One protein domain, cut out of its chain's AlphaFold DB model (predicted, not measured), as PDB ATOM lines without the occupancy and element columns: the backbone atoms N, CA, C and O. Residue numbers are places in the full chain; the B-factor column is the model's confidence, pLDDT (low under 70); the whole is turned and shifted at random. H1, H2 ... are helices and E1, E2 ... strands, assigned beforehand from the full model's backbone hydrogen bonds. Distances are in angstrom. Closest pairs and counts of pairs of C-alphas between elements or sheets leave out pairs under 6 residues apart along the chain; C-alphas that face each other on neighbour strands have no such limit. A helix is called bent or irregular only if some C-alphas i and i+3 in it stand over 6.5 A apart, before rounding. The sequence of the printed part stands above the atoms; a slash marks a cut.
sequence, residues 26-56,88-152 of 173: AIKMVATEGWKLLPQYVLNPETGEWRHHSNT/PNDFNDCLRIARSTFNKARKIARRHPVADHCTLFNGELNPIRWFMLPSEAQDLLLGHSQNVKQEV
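AT A GLANCE: This is residues 26 to 56 and 88 to 152 of the 173 residues of an uncharacterized protein of Oncopeltus fasciatus (UniProt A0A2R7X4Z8). Two helices, H1 and the longer H2, lie side by side and run the same way, and H5 is set crosswise over the later part of both, touching residues 35 to 40 of H1 and 106 to 110 of H2. A tight link with no residues between joins H1 to a small two-stranded hairpin, E1 and E2, while the short H3 and H4 lie on a loop far from the first residues of H2, at the other end of the long axis. The printed part has 96 residues with five named helices and two named strands, in the order H1, E1, E2, H2, H3, H4, H5; it is mostly helix, and the sheet E1 - E2 is antiparallel. It is only just compact, close to loose, with a radius of gyration of the C-alphas of 14.6 A, and elongated, spanning 49 by 30 by 26 A.

HOW THE PARTS SIT: H1, residues 26 to 40, touches H2, residues 91 to 111, at a shallow tilt of 27 degrees, the same way; their closest C-alphas are those of Leu 37 and Ala 105, 5.7 A apart. With residues 35 to 40 alone H1 touches H5, residues 134 to 142, about perpendicular at 78 degrees; the closest C-alphas are those of Pro 39 and Pro 134, 4.4 A apart. H2 touches H5 with residues 106 to 110 alone, about perpendicular at 90 degrees; the closest C-alphas are those of Ala 109 and Gln 138, 5.8 A apart. The helix packing is mostly crossed, but only just: 1 of these 3 pairs is at a shallow tilt. E1, residues 41 to 43, and E2, residues 50 to 52, form a hairpin of antiparallel neighbours at 151 degrees, with N 42 and O 51 at 2.8 A and N 51 and O 42 at 2.9 A, within hydrogen-bond range. H3, residues 118 to 121, and H4, residues 125 to 128, are near each other and meet only through their link. H3 is close to H5 but not clearly touching: the closest C-alphas, of Cys 118 and Ser 135, are 8.0 A apart. H4 is apart from H1, H2 and H5. In H5 every O i to N i+4 pair is within hydrogen-bond range; in H2 14 of 17 are, in H1 5 of 11, beside 8 of 12 O i to N i+3 pairs, and H3 and H4 are too short for an O i to N i+4 pair.

IN THESE COORDINATES: H1 begins at C-alpha 26 (323.599, 266.618, 324.747), is 19.8 A long and is irregular: C-alphas 32 and 35 are 7.5 A apart. E1 measures 6.6 A and E2 6.9 A. H2 runs 30.7 A, from C-alpha 91 at (328.092, 266.647, 316.301). H3 and H4 measure 5.5 A each. H5, 12.4 A long, ends at C-alpha 142 (310.491, 247.231, 333.204).

THE WHOLE: The C-alphas farthest apart, of Asn 89 and Gly 123, are 49.0 A apart. Residues 57 to 87 are cut out, and C-alphas 56 and 88 are 24.5 A apart across the cut. Of the links that are printed whole, none is long. The mean pLDDT of the printed part is 86.8; residue 56 and residues 117 to 119 are under 70.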
ATOM      1  N   ALA A  26     322.918 267.677 324.004       96.50
ATOM      2  CA  ALA A  26     323.599 266.618 324.747       96.50
ATOM      3  C   ALA A  26     323.235 266.642 326.244       96.50
ATOM      4  O   ALA A  26     322.896 265.600 326.812       96.50
ATOM      5  N   ILE A  27     323.237 267.823 326.874       96.12
ATOM      6  CA  ILE A  27     322.825 267.998 328.277       96.12
ATOM      7  C   ILE A  27     321.370 267.578 328.457       96.12
ATOM      8  O   ILE A  27     321.062 266.817 329.373       96.12
ATOM      9  N   LYS A  28     320.480 268.036 327.571       96.25
ATOM     10  CA  LYS A  28     319.064 267.669 327.595       96.25
ATOM     11  C   LYS A  28     318.888 266.156 327.512       96.25
ATOM     12  O   LYS A  28     318.171 265.598 328.332       96.25
ATOM     13  N   MET A  29     319.586 265.486 326.593       96.12
ATOM     14  CA  MET A  29     319.541 264.028 326.476       96.12
ATOM     15  C   MET A  29     320.008 263.332 327.758       96.12
ATOM     16  O   MET A  29     319.356 262.393 328.204       96.12
ATOM     17  N   VAL A  30     321.097 263.785 328.386       95.12
ATOM     18  CA  VAL A  30     321.565 263.213 329.660       95.12
ATOM     19  C   VAL A  30     320.559 263.461 330.785       95.12
ATOM     20  O   VAL A  30     320.276 262.545 331.553       95.12
ATOM     21  N   ALA A  31     319.971 264.655 330.863       93.75
ATOM     22  CA  ALA A  31     318.981 264.994 331.881       93.75
ATOM     23  C   ALA A  31     317.695 264.159 331.751       93.75
ATOM     24  O   ALA A  31     317.129 263.750 332.761       93.75
ATOM     25  N   THR A  32     317.246 263.865 330.527       94.50
ATOM     26  CA  THR A  32     316.003 263.110 330.295       94.50
ATOM     27  C   THR A  32     316.202 261.595 330.256       94.50
ATOM     28  O   THR A  32     315.332 260.840 330.682       94.50
ATOM     29  N   GLU A  33     317.330 261.126 329.720       95.44
ATOM     30  CA  GLU A  33     317.555 259.713 329.381       95.44
ATOM     31  C   GLU A  33     318.720 259.080 330.156       95.44
ATOM     32  O   GLU A  33     318.881 257.859 330.130       95.44
ATOM     33  N   GLY A  34     319.528 259.875 330.865       93.75
ATOM     34  CA  GLY A  34     320.731 259.412 331.564       93.75
ATOM     35  C   GLY A  34     320.463 258.332 332.606       93.75
ATOM     36  O   GLY A  34     321.229 257.373 332.712       93.75
ATOM     37  N   TRP A  35     319.329 258.421 333.306       92.94
ATOM     38  CA  TRP A  35     318.909 257.438 334.308       92.94
ATOM     39  C   TRP A  35     318.791 256.014 333.735       92.94
ATOM     40  O   TRP A  35     319.043 255.042 334.442       92.94
ATOM     41  N   LYS A  36     318.520 255.865 332.429       94.31
ATOM     42  CA  LYS A  36     318.407 254.557 331.757       94.31
ATOM     43  C   LYS A  36     319.725 253.785 331.735       94.31
ATOM     44  O   LYS A  36     319.725 252.578 331.501       94.31
ATOM     45  N   LEU A  37     320.853 254.471 331.937       93.75
ATOM     46  CA  LEU A  37     322.176 253.859 332.006       93.75
ATOM     47  C   LEU A  37     322.505 253.308 333.395       93.75
ATOM     48  O   LEU A  37     323.367 252.439 333.477       93.75
ATOM     49  N   LEU A  38     321.826 253.757 334.458       92.38
ATOM     50  CA  LEU A  38     322.128 253.373 335.843       92.38
ATOM     51  C   LEU A  38     322.177 251.856 336.086       92.38
ATOM     52  O   LEU A  38     323.107 251.435 336.769       92.38
ATOM     53  N   PRO A  39     321.302 251.013 335.494       92.25
ATOM     54  CA  PRO A  39     321.371 249.560 335.686       92.25
ATOM     55  C   PRO A  39     322.684 248.923 335.206       92.25
ATOM     56  O   PRO A  39     323.015 247.805 335.581       92.25
ATOM     57  N   GLN A  40     323.446 249.615 334.357       91.25
ATOM     58  CA  GLN A  40     324.750 249.145 333.891       91.25
ATOM     59  C   GLN A  40     325.900 249.526 334.839       91.25
ATOM     60  O   GLN A  40     327.053 249.173 334.587       91.25
ATOM     61  N   TYR A  41     325.629 250.247 335.923       90.50
ATOM     62  CA  TYR A  41     326.644 250.652 336.883       90.50
ATOM     63  C   TYR A  41     326.411 250.012 338.248       90.50
ATOM     64  O   TYR A  41     325.285 249.802 338.686       90.50
ATOM     65  N   VAL A  42     327.518 249.729 338.927       86.56
ATOM     66  CA  VAL A  42     327.568 249.231 340.298       86.56
ATOM     67  C   VAL A  42     328.143 250.336 341.175       86.56
ATOM     68  O   VAL A  42     329.215 250.872 340.872       86.56
ATOM     69  N   LEU A  43     327.426 250.676 342.243       84.19
ATOM     70  CA  LEU A  43     327.854 251.639 343.251       84.19
ATOM     71  C   LEU A  43     328.676 250.921 344.325       84.19
ATOM     72  O   LEU A  43     328.199 249.969 344.936       84.19
ATOM     73  N   ASN A  44     329.890 251.399 344.587       83.31
ATOM     74  CA  ASN A  44     330.644 251.018 345.774       83.31
ATOM     75  C   ASN A  44     330.253 251.952 346.938       83.31
ATOM     76  O   ASN A  44     330.590 253.136 346.884       83.31
ATOM     77  N   PRO A  45     329.560 251.471 347.988       77.19
ATOM     78  CA  PRO A  45     329.104 252.316 349.094       77.19
ATOM     79  C   PRO A  45     330.240 252.821 349.997       77.19
ATOM     80  O   PRO A  45     330.079 253.857 350.644       77.19
ATOM     81  N   GLU A  46     331.380 252.123 350.037       79.94
ATOM     82  CA  GLU A  46     332.535 252.512 350.853       79.94
ATOM     83  C   GLU A  46     333.280 253.694 350.227       79.94
ATOM     84  O   GLU A  46     333.618 254.660 350.912       79.94
ATOM     85  N   THR A  47     333.503 253.643 348.909       82.56
ATOM     86  CA  THR A  47     334.242 254.687 348.179       82.56
ATOM     87  C   THR A  47     333.334 255.760 347.575       82.56
ATOM     88  O   THR A  47     333.783 256.877 347.317       82.56
ATOM     89  N   GLY A  48     332.054 255.448 347.361       79.75
ATOM     90  CA  GLY A  48     331.108 256.275 346.608       79.75
ATOM     91  C   GLY A  48     331.316 256.222 345.089       79.75
ATOM     92  O   GLY A  48     330.719 257.012 344.361       79.75
ATOM     93  N   GLU A  49     332.175 255.326 344.595       84.62
ATOM     94  CA  GLU A  49     332.488 255.216 343.171       84.62
ATOM     95  C   GLU A  49     331.422 254.430 342.406       84.62
ATOM     96  O   GLU A  49     330.939 253.392 342.857       84.62
ATOM     97  N   TRP A  50     331.134 254.880 341.187       86.56
ATOM     98  CA  TRP A  50     330.296 254.162 340.232       86.56
ATOM     99  C   TRP A  50     331.177 253.486 339.186       86.56
ATOM    100  O   TRP A  50     332.003 254.134 338.540       86.56
ATOM    101  N   ARG A  51     330.991 252.181 338.981       86.50
ATOM    102  CA  ARG A  51     331.739 251.409 337.982       86.50
ATOM    103  C   ARG A  51     330.794 250.725 337.015       86.50
ATOM    104  O   ARG A  51     329.870 250.042 337.435       86.50
ATOM    105  N   HIS A  52     331.062 250.855 335.719       87.81
ATOM    106  CA  HIS A  52     330.327 250.101 334.710       87.81
ATOM    107  C   HIS A  52     330.570 248.594 334.887       87.81
ATOM    108  O   HIS A  52     331.721 248.171 335.016       87.81
ATOM    109  N   HIS A  53     329.515 247.778 334.855       84.00
ATOM    110  CA  HIS A  53     329.578 246.345 335.173       84.00
ATOM    111  C   HIS A  53     330.551 245.559 334.273       84.00
ATOM    112  O   HIS A  53     331.167 244.591 334.710       84.00
ATOM    113  N   SER A  54     330.718 245.981 333.014       80.94
ATOM    114  CA  SER A  54     331.642 245.353 332.058       80.94
ATOM    115  C   SER A  54     333.063 245.927 332.083       80.94
ATOM    116  O   SER A  54     333.947 245.400 331.404       80.94
ATOM    117  N   ASN A  55     333.309 247.005 332.838       76.62
ATOM    118  CA  ASN A  55     334.624 247.633 332.893       76.62
ATOM    119  C   ASN A  55     335.545 246.854 333.840       76.62
ATOM    120  O   ASN A  55     335.699 247.175 335.021       76.62
ATOM    121  N   THR A  56     336.184 245.820 333.300       67.12
ATOM    122  CA  THR A  56     337.323 245.172 333.945       67.12
ATOM    123  C   THR A  56     338.537 246.085 333.783       67.12
ATOM    124  O   THR A  56     339.062 246.223 332.676       67.12
ATOM    125  N   PRO A  88     333.150 259.426 315.979       85.25
ATOM    126  CA  PRO A  88     332.090 260.216 315.376       85.25
ATOM    127  C   PRO A  88     332.685 261.284 314.456       85.25
ATOM    128  O   PRO A  88     333.698 261.897 314.800       85.25
ATOM    129  N   ASN A  89     332.063 261.490 313.297       85.25
ATOM    130  CA  ASN A  89     332.570 262.433 312.293       85.25
ATOM    131  C   ASN A  89     332.090 263.873 312.532       85.25
ATOM    132  O   ASN A  89     332.768 264.816 312.134       85.25
ATOM    133  N   ASP A  90     330.928 264.047 313.166       93.81
ATOM    134  CA  ASP A  90     330.326 265.348 313.450       93.81
ATOM    135  C   ASP A  90     329.471 265.328 314.736       93.81
ATOM    136  O   ASP A  90     329.280 264.296 315.391       93.81
ATOM    137  N   PHE A  91     328.939 266.495 315.114       94.25
ATOM    138  CA  PHE A  91     328.092 266.647 316.301       94.25
ATOM    139  C   PHE A  91     326.776 265.862 316.210       94.25
ATOM    140  O   PHE A  91     326.314 265.312 317.214       94.25
ATOM    141  N   ASN A  92     326.178 265.761 315.020       94.56
ATOM    142  CA  ASN A  92     324.943 265.002 314.820       94.56
ATOM    143  C   ASN A  92     325.167 263.504 315.030       94.56
ATOM    144  O   ASN A  92     324.330 262.824 315.629       94.56
ATOM    145  N   ASP A  93     326.313 262.995 314.595       93.81
ATOM    146  CA  ASP A  93     326.707 261.615 314.782       93.81
ATOM    147  C   ASP A  93     326.909 261.296 316.266       93.81
ATOM    148  O   ASP A  93     326.381 260.298 316.763       93.81
ATOM    149  N   CYS A  94     327.542 262.202 317.021       93.75
ATOM    150  CA  CYS A  94     327.627 262.100 318.479       93.75
ATOM    151  C   CYS A  94     326.241 261.969 319.131       93.75
ATOM    152  O   CYS A  94     326.018 261.065 319.944       93.75
ATOM    153  N   LEU A  95     325.285 262.830 318.762       95.19
ATOM    154  CA  LEU A  95     323.920 262.791 319.306       95.19
ATOM    155  C   LEU A  95     323.179 261.508 318.905       95.19
ATOM    156  O   LEU A  95     322.471 260.901 319.715       95.19
ATOM    157  N   ARG A  96     323.361 261.047 317.666       94.88
ATOM    158  CA  ARG A  96     322.780 259.800 317.154       94.88
ATOM    159  C   ARG A  96     323.313 258.583 317.906       94.88
ATOM    160  O   ARG A  96     322.531 257.715 318.308       94.88
ATOM    161  N   ILE A  97     324.624 258.530 318.137       93.38
ATOM    162  CA  ILE A  97     325.279 257.478 318.918       93.38
ATOM    163  C   ILE A  97     324.766 257.504 320.357       93.38
ATOM    164  O   ILE A  97     324.345 256.461 320.855       93.38
ATOM    165  N   ALA A  98     324.697 258.677 320.996       93.94
ATOM    166  CA  ALA A  98     324.147 258.816 322.344       93.94
ATOM    167  C   ALA A  98     322.710 258.269 322.431       93.94
ATOM    168  O   ALA A  98     322.398 257.453 323.301       93.94
ATOM    169  N   ARG A  99     321.848 258.616 321.466       94.75
ATOM    170  CA  ARG A  99     320.460 258.126 321.394       94.75
ATOM    171  C   ARG A  99     320.397 256.609 321.229       94.75
ATOM    172  O   ARG A  99     319.574 255.941 321.854       94.75
ATOM    173  N   SER A 100     321.278 256.044 320.402       94.75
ATOM    174  CA  SER A 100     321.417 254.592 320.250       94.75
ATOM    175  C   SER A 100     321.837 253.931 321.564       94.75
ATOM    176  O   SER A 100     321.274 252.902 321.938       94.75
ATOM    177  N   THR A 101     322.770 254.537 322.298       93.38
ATOM    178  CA  THR A 101     323.255 254.046 323.593       93.38
ATOM    179  C   THR A 101     322.141 254.010 324.640       93.38
ATOM    180  O   THR A 101     321.933 252.960 325.246       93.38
ATOM    181  N   PHE A 102     321.346 255.076 324.784       94.00
ATOM    182  CA  PHE A 102     320.186 255.078 325.692       94.00
ATOM    183  C   PHE A 102     319.144 254.015 325.313       94.00
ATOM    184  O   PHE A 102     318.644 253.274 326.163       94.00
ATOM    185  N   ASN A 103     318.868 253.853 324.016       92.88
ATOM    186  CA  ASN A 103     317.947 252.822 323.531       92.88
ATOM    187  C   ASN A 103     318.454 251.394 323.780       92.88
ATOM    188  O   ASN A 103     317.662 250.495 324.083       92.88
ATOM    189  N   LYS A 104     319.766 251.167 323.651       92.75
ATOM    190  CA  LYS A 104     320.410 249.887 323.975       92.75
ATOM    191  C   LYS A 104     320.358 249.605 325.471       92.75
ATOM    192  O   LYS A 104     320.057 248.475 325.841       92.75
ATOM    193  N   ALA A 105     320.563 250.617 326.311       90.88
ATOM    194  CA  ALA A 105     320.511 250.493 327.766       90.88
ATOM    195  C   ALA A 105     319.190 249.882 328.249       90.88
ATOM    196  O   ALA A 105     319.193 248.918 329.011       90.88
ATOM    197  N   ARG A 106     318.058 250.329 327.685       88.31
ATOM    198  CA  ARG A 106     316.733 249.745 327.956       88.31
ATOM    199  C   ARG A 106     316.651 248.250 327.626       88.31
ATOM    200  O   ARG A 106     316.002 247.492 328.341       88.31
ATOM    201  N   LYS A 107     317.305 247.803 326.549       89.19
ATOM    202  CA  LYS A 107     317.362 246.374 326.183       89.19
ATOM    203  C   LYS A 107     318.272 245.585 327.124       89.19
ATOM    204  O   LYS A 107     317.971 244.434 327.421       89.19
ATOM    205  N   ILE A 108     319.369 246.189 327.580       87.75
ATOM    206  CA  ILE A 108     320.325 245.566 328.505       87.75
ATOM    207  C   ILE A 108     319.688 245.372 329.880       87.75
ATOM    208  O   ILE A 108     319.787 244.273 330.423       87.75
ATOM    209  N   ALA A 109     318.961 246.375 330.382       86.69
ATOM    210  CA  ALA A 109     318.239 246.299 331.650       86.69
ATOM    211  C   ALA A 109     317.233 245.137 331.691       86.69
ATOM    212  O   ALA A 109     317.032 244.540 332.738       86.69
ATOM    213  N   ARG A 110     316.645 244.736 330.558       84.88
ATOM    214  CA  ARG A 110     315.771 243.547 330.495       84.88
ATOM    215  C   ARG A 110     316.515 242.215 330.586       84.88
ATOM    216  O   ARG A 110     315.907 241.205 330.907       84.88
ATOM    217  N   ARG A 111     317.800 242.187 330.226       85.06
ATOM    218  CA  ARG A 111     318.600 240.955 330.121       85.06
ATOM    219  C   ARG A 111     319.437 240.673 331.361       85.06
ATOM    220  O   ARG A 111     319.733 239.516 331.620       85.06
ATOM    221  N   HIS A 112     319.845 241.713 332.080       81.50
ATOM    222  CA  HIS A 112     320.751 241.600 333.219       81.50
ATOM    223  C   HIS A 112     320.083 242.202 334.458       81.50
ATOM    224  O   HIS A 112     320.160 243.420 334.633       81.50
ATOM    225  N   PRO A 113     319.397 241.395 335.289       79.62
ATOM    226  CA  PRO A 113     318.864 241.860 336.566       79.62
ATOM    227  C   PRO A 113     320.004 242.373 337.454       79.62
ATOM    228  O   PRO A 113     321.055 241.740 337.564       79.62
ATOM    229  N   VAL A 114     319.803 243.544 338.046       81.88
ATOM    230  CA  VAL A 114     320.733 244.180 338.973       81.88
ATOM    231  C   VAL A 114     320.341 243.763 340.382       81.88
ATOM    232  O   VAL A 114     319.163 243.760 340.727       81.88
ATOM    233  N   ALA A 115     321.329 243.396 341.199       75.19
ATOM    234  CA  ALA A 115     321.084 243.089 342.602       75.19
ATOM    235  C   ALA A 115     320.496 244.311 343.322       75.19
ATOM    236  O   ALA A 115     320.888 245.453 343.051       75.19
ATOM    237  N   ASP A 116     319.566 244.069 344.241       70.00
ATOM    238  CA  ASP A 116     318.944 245.156 344.978       70.00
ATOM    239  C   ASP A 116     319.915 245.745 346.009       70.00
ATOM    240  O   ASP A 116     320.457 245.041 346.861       70.00
ATOM    241  N   HIS A 117     320.139 247.053 345.909       69.50
ATOM    242  CA  HIS A 117     320.996 247.815 346.816       69.50
ATOM    243  C   HIS A 117     320.177 248.617 347.842       69.50
ATOM    244  O   HIS A 117     320.762 249.374 348.618       69.50
ATOM    245  N   CYS A 118     318.844 248.474 347.877       62.56
ATOM    246  CA  CYS A 118     317.976 249.215 348.800       62.56
ATOM    247  C   CYS A 118     318.327 248.985 350.278       62.56
ATOM    248  O   CYS A 118     318.171 249.891 351.096       62.56
ATOM    249  N   THR A 119     318.878 247.818 350.624       64.56
ATOM    250  CA  THR A 119     319.330 247.503 351.990       64.56
ATOM    251  C   THR A 119     320.448 248.422 352.485       64.56
ATOM    252  O   THR A 119     320.553 248.640 353.688       64.56
ATOM    253  N   LEU A 120     321.247 249.006 351.584       71.50
ATOM    254  CA  LEU A 120     322.343 249.921 351.928       71.50
ATOM    255  C   LEU A 120     321.865 251.338 352.284       71.50
ATOM    256  O   LEU A 120     322.630 252.112 352.856       71.50
ATOM    257  N   PHE A 121     320.626 251.693 351.928       74.00
ATOM    258  CA  PHE A 121     320.069 253.042 352.081       74.00
ATOM    259  C   PHE A 121     318.769 253.057 352.897       74.00
ATOM    260  O   PHE A 121     317.935 253.940 352.705       74.00
ATOM    261  N   ASN A 122     318.579 252.096 353.801       72.25
ATOM    262  CA  ASN A 122     317.400 252.028 354.663       72.25
ATOM    263  C   ASN A 122     317.453 253.035 355.838       72.25
ATOM    264  O   ASN A 122     318.476 253.669 356.108       72.25
ATOM    265  N   GLY A 123     316.312 253.223 356.514       81.31
ATOM    266  CA  GLY A 123     316.199 254.081 357.699       81.31
ATOM    267  C   GLY A 123     316.474 255.562 357.414       81.31
ATOM    268  O   GLY A 123     315.897 256.140 356.495       81.31
ATOM    269  N   GLU A 124     317.369 256.172 358.196       79.94
ATOM    270  CA  GLU A 124     317.693 257.610 358.155       79.94
ATOM    271  C   GLU A 124     318.335 258.079 356.838       79.94
ATOM    272  O   GLU A 124     318.297 259.268 356.518       79.94
ATOM    273  N   LEU A 125     318.913 257.167 356.048       81.69
ATOM    274  CA  LEU A 125     319.552 257.508 354.772       81.69
ATOM    275  C   LEU A 125     318.548 257.663 353.626       81.69
ATOM    276  O   LEU A 125     318.830 258.382 352.662       81.69
ATOM    277  N   ASN A 126     317.388 257.004 353.710       82.69
ATOM    278  CA  ASN A 126     316.410 257.031 352.629       82.69
ATOM    279  C   ASN A 126     315.860 258.448 352.387       82.69
ATOM    280  O   ASN A 126     315.901 258.878 351.232       82.69
ATOM    281  N   PRO A 127     315.435 259.224 353.411       85.94
ATOM    282  CA  PRO A 127     314.914 260.578 353.214       85.94
ATOM    283  C   PRO A 127     315.914 261.507 352.526       85.94
ATOM    284  O   PRO A 127     315.547 262.214 351.594       85.94
ATOM    285  N   ILE A 128     317.193 261.437 352.910       85.69
ATOM    286  CA  ILE A 128     318.253 262.339 352.433       85.69
ATOM    287  C   ILE A 128     318.872 261.934 351.079       85.69
ATOM    288  O   ILE A 128     319.686 262.672 350.524       85.69
ATOM    289  N   ARG A 129     318.500 260.778 350.513       86.56
ATOM    290  CA  ARG A 129     318.987 260.313 349.204       86.56
ATOM    291  C   ARG A 129     318.376 261.127 348.055       86.56
ATOM    292  O   ARG A 129     317.169 261.066 347.830       86.56
ATOM    293  N   TRP A 130     319.223 261.827 347.291       85.44
ATOM    294  CA  TRP A 130     318.839 262.681 346.146       85.44
ATOM    295  C   TRP A 130     319.020 262.029 344.762       85.44
ATOM    296  O   TRP A 130     318.904 262.706 343.743       85.44
ATOM    297  N   PHE A 131     319.361 260.742 344.697       87.00
ATOM    298  CA  PHE A 131     319.619 260.031 343.440       87.00
ATOM    299  C   PHE A 131     318.878 258.695 343.389       87.00
ATOM    300  O   PHE A 131     318.601 258.099 344.427       87.00
ATOM    301  N   MET A 132     318.606 258.213 342.178       88.56
ATOM    302  CA  MET A 132     317.956 256.926 341.903       88.56
ATOM    303  C   MET A 132     318.957 255.761 341.968       88.56
ATOM    304  O   MET A 132     320.090 255.890 341.498       88.56
ATOM    305  N   LEU A 133     318.546 254.620 342.523       89.12
ATOM    306  CA  LEU A 133     319.360 253.402 342.570       89.12
ATOM    307  C   LEU A 133     319.341 252.642 341.231       89.12
ATOM    308  O   LEU A 133     318.367 252.730 340.481       89.12
ATOM    309  N   PRO A 134     320.383 251.842 340.925       90.88
ATOM    310  CA  PRO A 134     320.390 250.972 339.747       90.88
ATOM    311  C   PRO A 134     319.190 250.018 339.657       90.88
ATOM    312  O   PRO A 134     318.669 249.821 338.561       90.88
ATOM    313  N   SER A 135     318.746 249.453 340.791       90.00
ATOM    314  CA  SER A 135     317.574 248.566 340.866       90.00
ATOM    315  C   SER A 135     316.275 249.321 340.571       90.00
ATOM    316  O   SER A 135     315.518 248.907 339.699       90.00
ATOM    317  N   GLU A 136     316.072 250.492 341.180       90.25
ATOM    318  CA  GLU A 136     314.918 251.366 340.904       90.25
ATOM    319  C   GLU A 136     314.852 251.789 339.426       90.25
ATOM    320  O   GLU A 136     313.797 251.753 338.796       90.25
ATOM    321  N   ALA A 137     315.995 252.164 338.839       92.25
ATOM    322  CA  ALA A 137     316.067 252.528 337.425       92.25
ATOM    323  C   ALA A 137     315.710 251.347 336.511       92.25
ATOM    324  O   ALA A 137     315.082 251.530 335.465       92.25
ATOM    325  N   GLN A 138     316.109 250.131 336.888       91.94
ATOM    326  CA  GLN A 138     315.749 248.920 336.163       91.94
ATOM    327  C   GLN A 138     314.252 248.635 336.263       91.94
ATOM    328  O   GLN A 138     313.626 248.392 335.233       91.94
ATOM    329  N   ASP A 139     313.675 248.730 337.456       91.31
ATOM    330  CA  ASP A 139     312.242 248.553 337.673       91.31
ATOM    331  C   ASP A 139     311.416 249.550 336.859       91.31
ATOM    332  O   ASP A 139     310.478 249.156 336.158       91.31
ATOM    333  N   LEU A 140     311.836 250.817 336.808       92.19
ATOM    334  CA  LEU A 140     311.181 251.827 335.977       92.19
ATOM    335  C   LEU A 140     311.272 251.500 334.475       92.19
ATOM    336  O   LEU A 140     310.312 251.710 333.735       92.19
ATOM    337  N   LEU A 141     312.390 250.931 334.001       91.75
ATOM    338  CA  LEU A 141     312.527 250.457 332.612       91.75
ATOM    339  C   LEU A 141     311.667 249.222 332.297       91.75
ATOM    340  O   LEU A 141     311.344 248.992 331.122       91.75
ATOM    341  N   LEU A 142     311.345 248.416 333.310       90.81
ATOM    342  CA  LEU A 142     310.491 247.231 333.204       90.81
ATOM    343  C   LEU A 142     308.997 247.556 333.349       90.81
ATOM    344  O   LEU A 142     308.175 246.735 332.954       90.81
ATOM    345  N   GLY A 143     308.656 248.763 333.809       89.00
ATOM    346  CA  GLY A 143     307.278 249.215 334.009       89.00
ATOM    347  C   GLY A 143     306.780 249.085 335.451       89.00
ATOM    348  O   GLY A 143     305.595 249.283 335.692       89.00
ATOM    349  N   HIS A 144     307.662 248.785 336.405       88.12
ATOM    350  CA  HIS A 144     307.349 248.704 337.832       88.12
ATOM    351  C   HIS A 144     307.602 250.056 338.523       88.12
ATOM    352  O   HIS A 144     308.486 250.192 339.368       88.12
ATOM    353  N   SER A 145     306.857 251.096 338.140       85.56
ATOM    354  CA  SER A 145     307.034 252.454 338.686       85.56
ATOM    355  C   SER A 145     306.771 252.555 340.193       85.56
ATOM    356  O   SER A 145     307.292 253.458 340.840       85.56
ATOM    357  N   GLN A 146     306.010 251.617 340.761       83.75
ATOM    358  CA  GLN A 146     305.702 251.546 342.189       83.75
ATOM    359  C   GLN A 146     306.920 251.240 343.074       83.75
ATOM    360  O   GLN A 146     306.901 251.556 344.258       83.75
ATOM    361  N   ASN A 147     307.984 250.658 342.512       82.62
ATOM    362  CA  ASN A 147     309.191 250.294 343.262       82.62
ATOM    363  C   ASN A 147     310.208 251.444 343.355       82.62
ATOM    364  O   ASN A 147     311.304 251.264 343.882       82.62
ATOM    365  N   VAL A 148     309.881 252.619 342.816       85.38
ATOM    366  CA  VAL A 148     310.800 253.756 342.724       85.38
ATOM    367  C   VAL A 148     310.444 254.801 343.766       85.38
ATOM    368  O   VAL A 148     309.302 255.257 343.831       85.38
ATOM    369  N   LYS A 149     311.434 255.238 344.552       85.06
ATOM    370  CA  LYS A 149     311.258 256.349 345.490       85.06
ATOM    371  C   LYS A 149     310.765 257.604 344.757       85.06
ATOM    372  O   LYS A 149     311.441 258.108 343.860       85.06
ATOM    373  N   GLN A 150     309.622 258.136 345.191       82.75
ATOM    374  CA  GLN A 150     309.060 259.392 344.674       82.75
ATOM    375  C   GLN A 150     309.408 260.608 345.540       82.75
ATOM    376  O   GLN A 150     309.391 261.741 345.067       82.75
ATOM    377  N   GLU A 151     309.762 260.382 346.804       83.31
ATOM    378  CA  GLU A 151     310.127 261.454 347.723       83.31
ATOM    379  C   GLU A 151     311.533 261.988 347.425       83.31
ATOM    380  O   GLU A 151     312.520 261.246 347.395       83.31
ATOM    381  N   VAL A 152     311.646 263.302 347.247       81.94
ATOM    382  CA  VAL A 152     312.932 263.988 347.087       81.94
ATOM    383  C   VAL A 152     313.320 264.703 348.386       81.94
ATOM    384  O   VAL A 152     312.452 265.249 349.062       81.94
TER     385      VAL A 152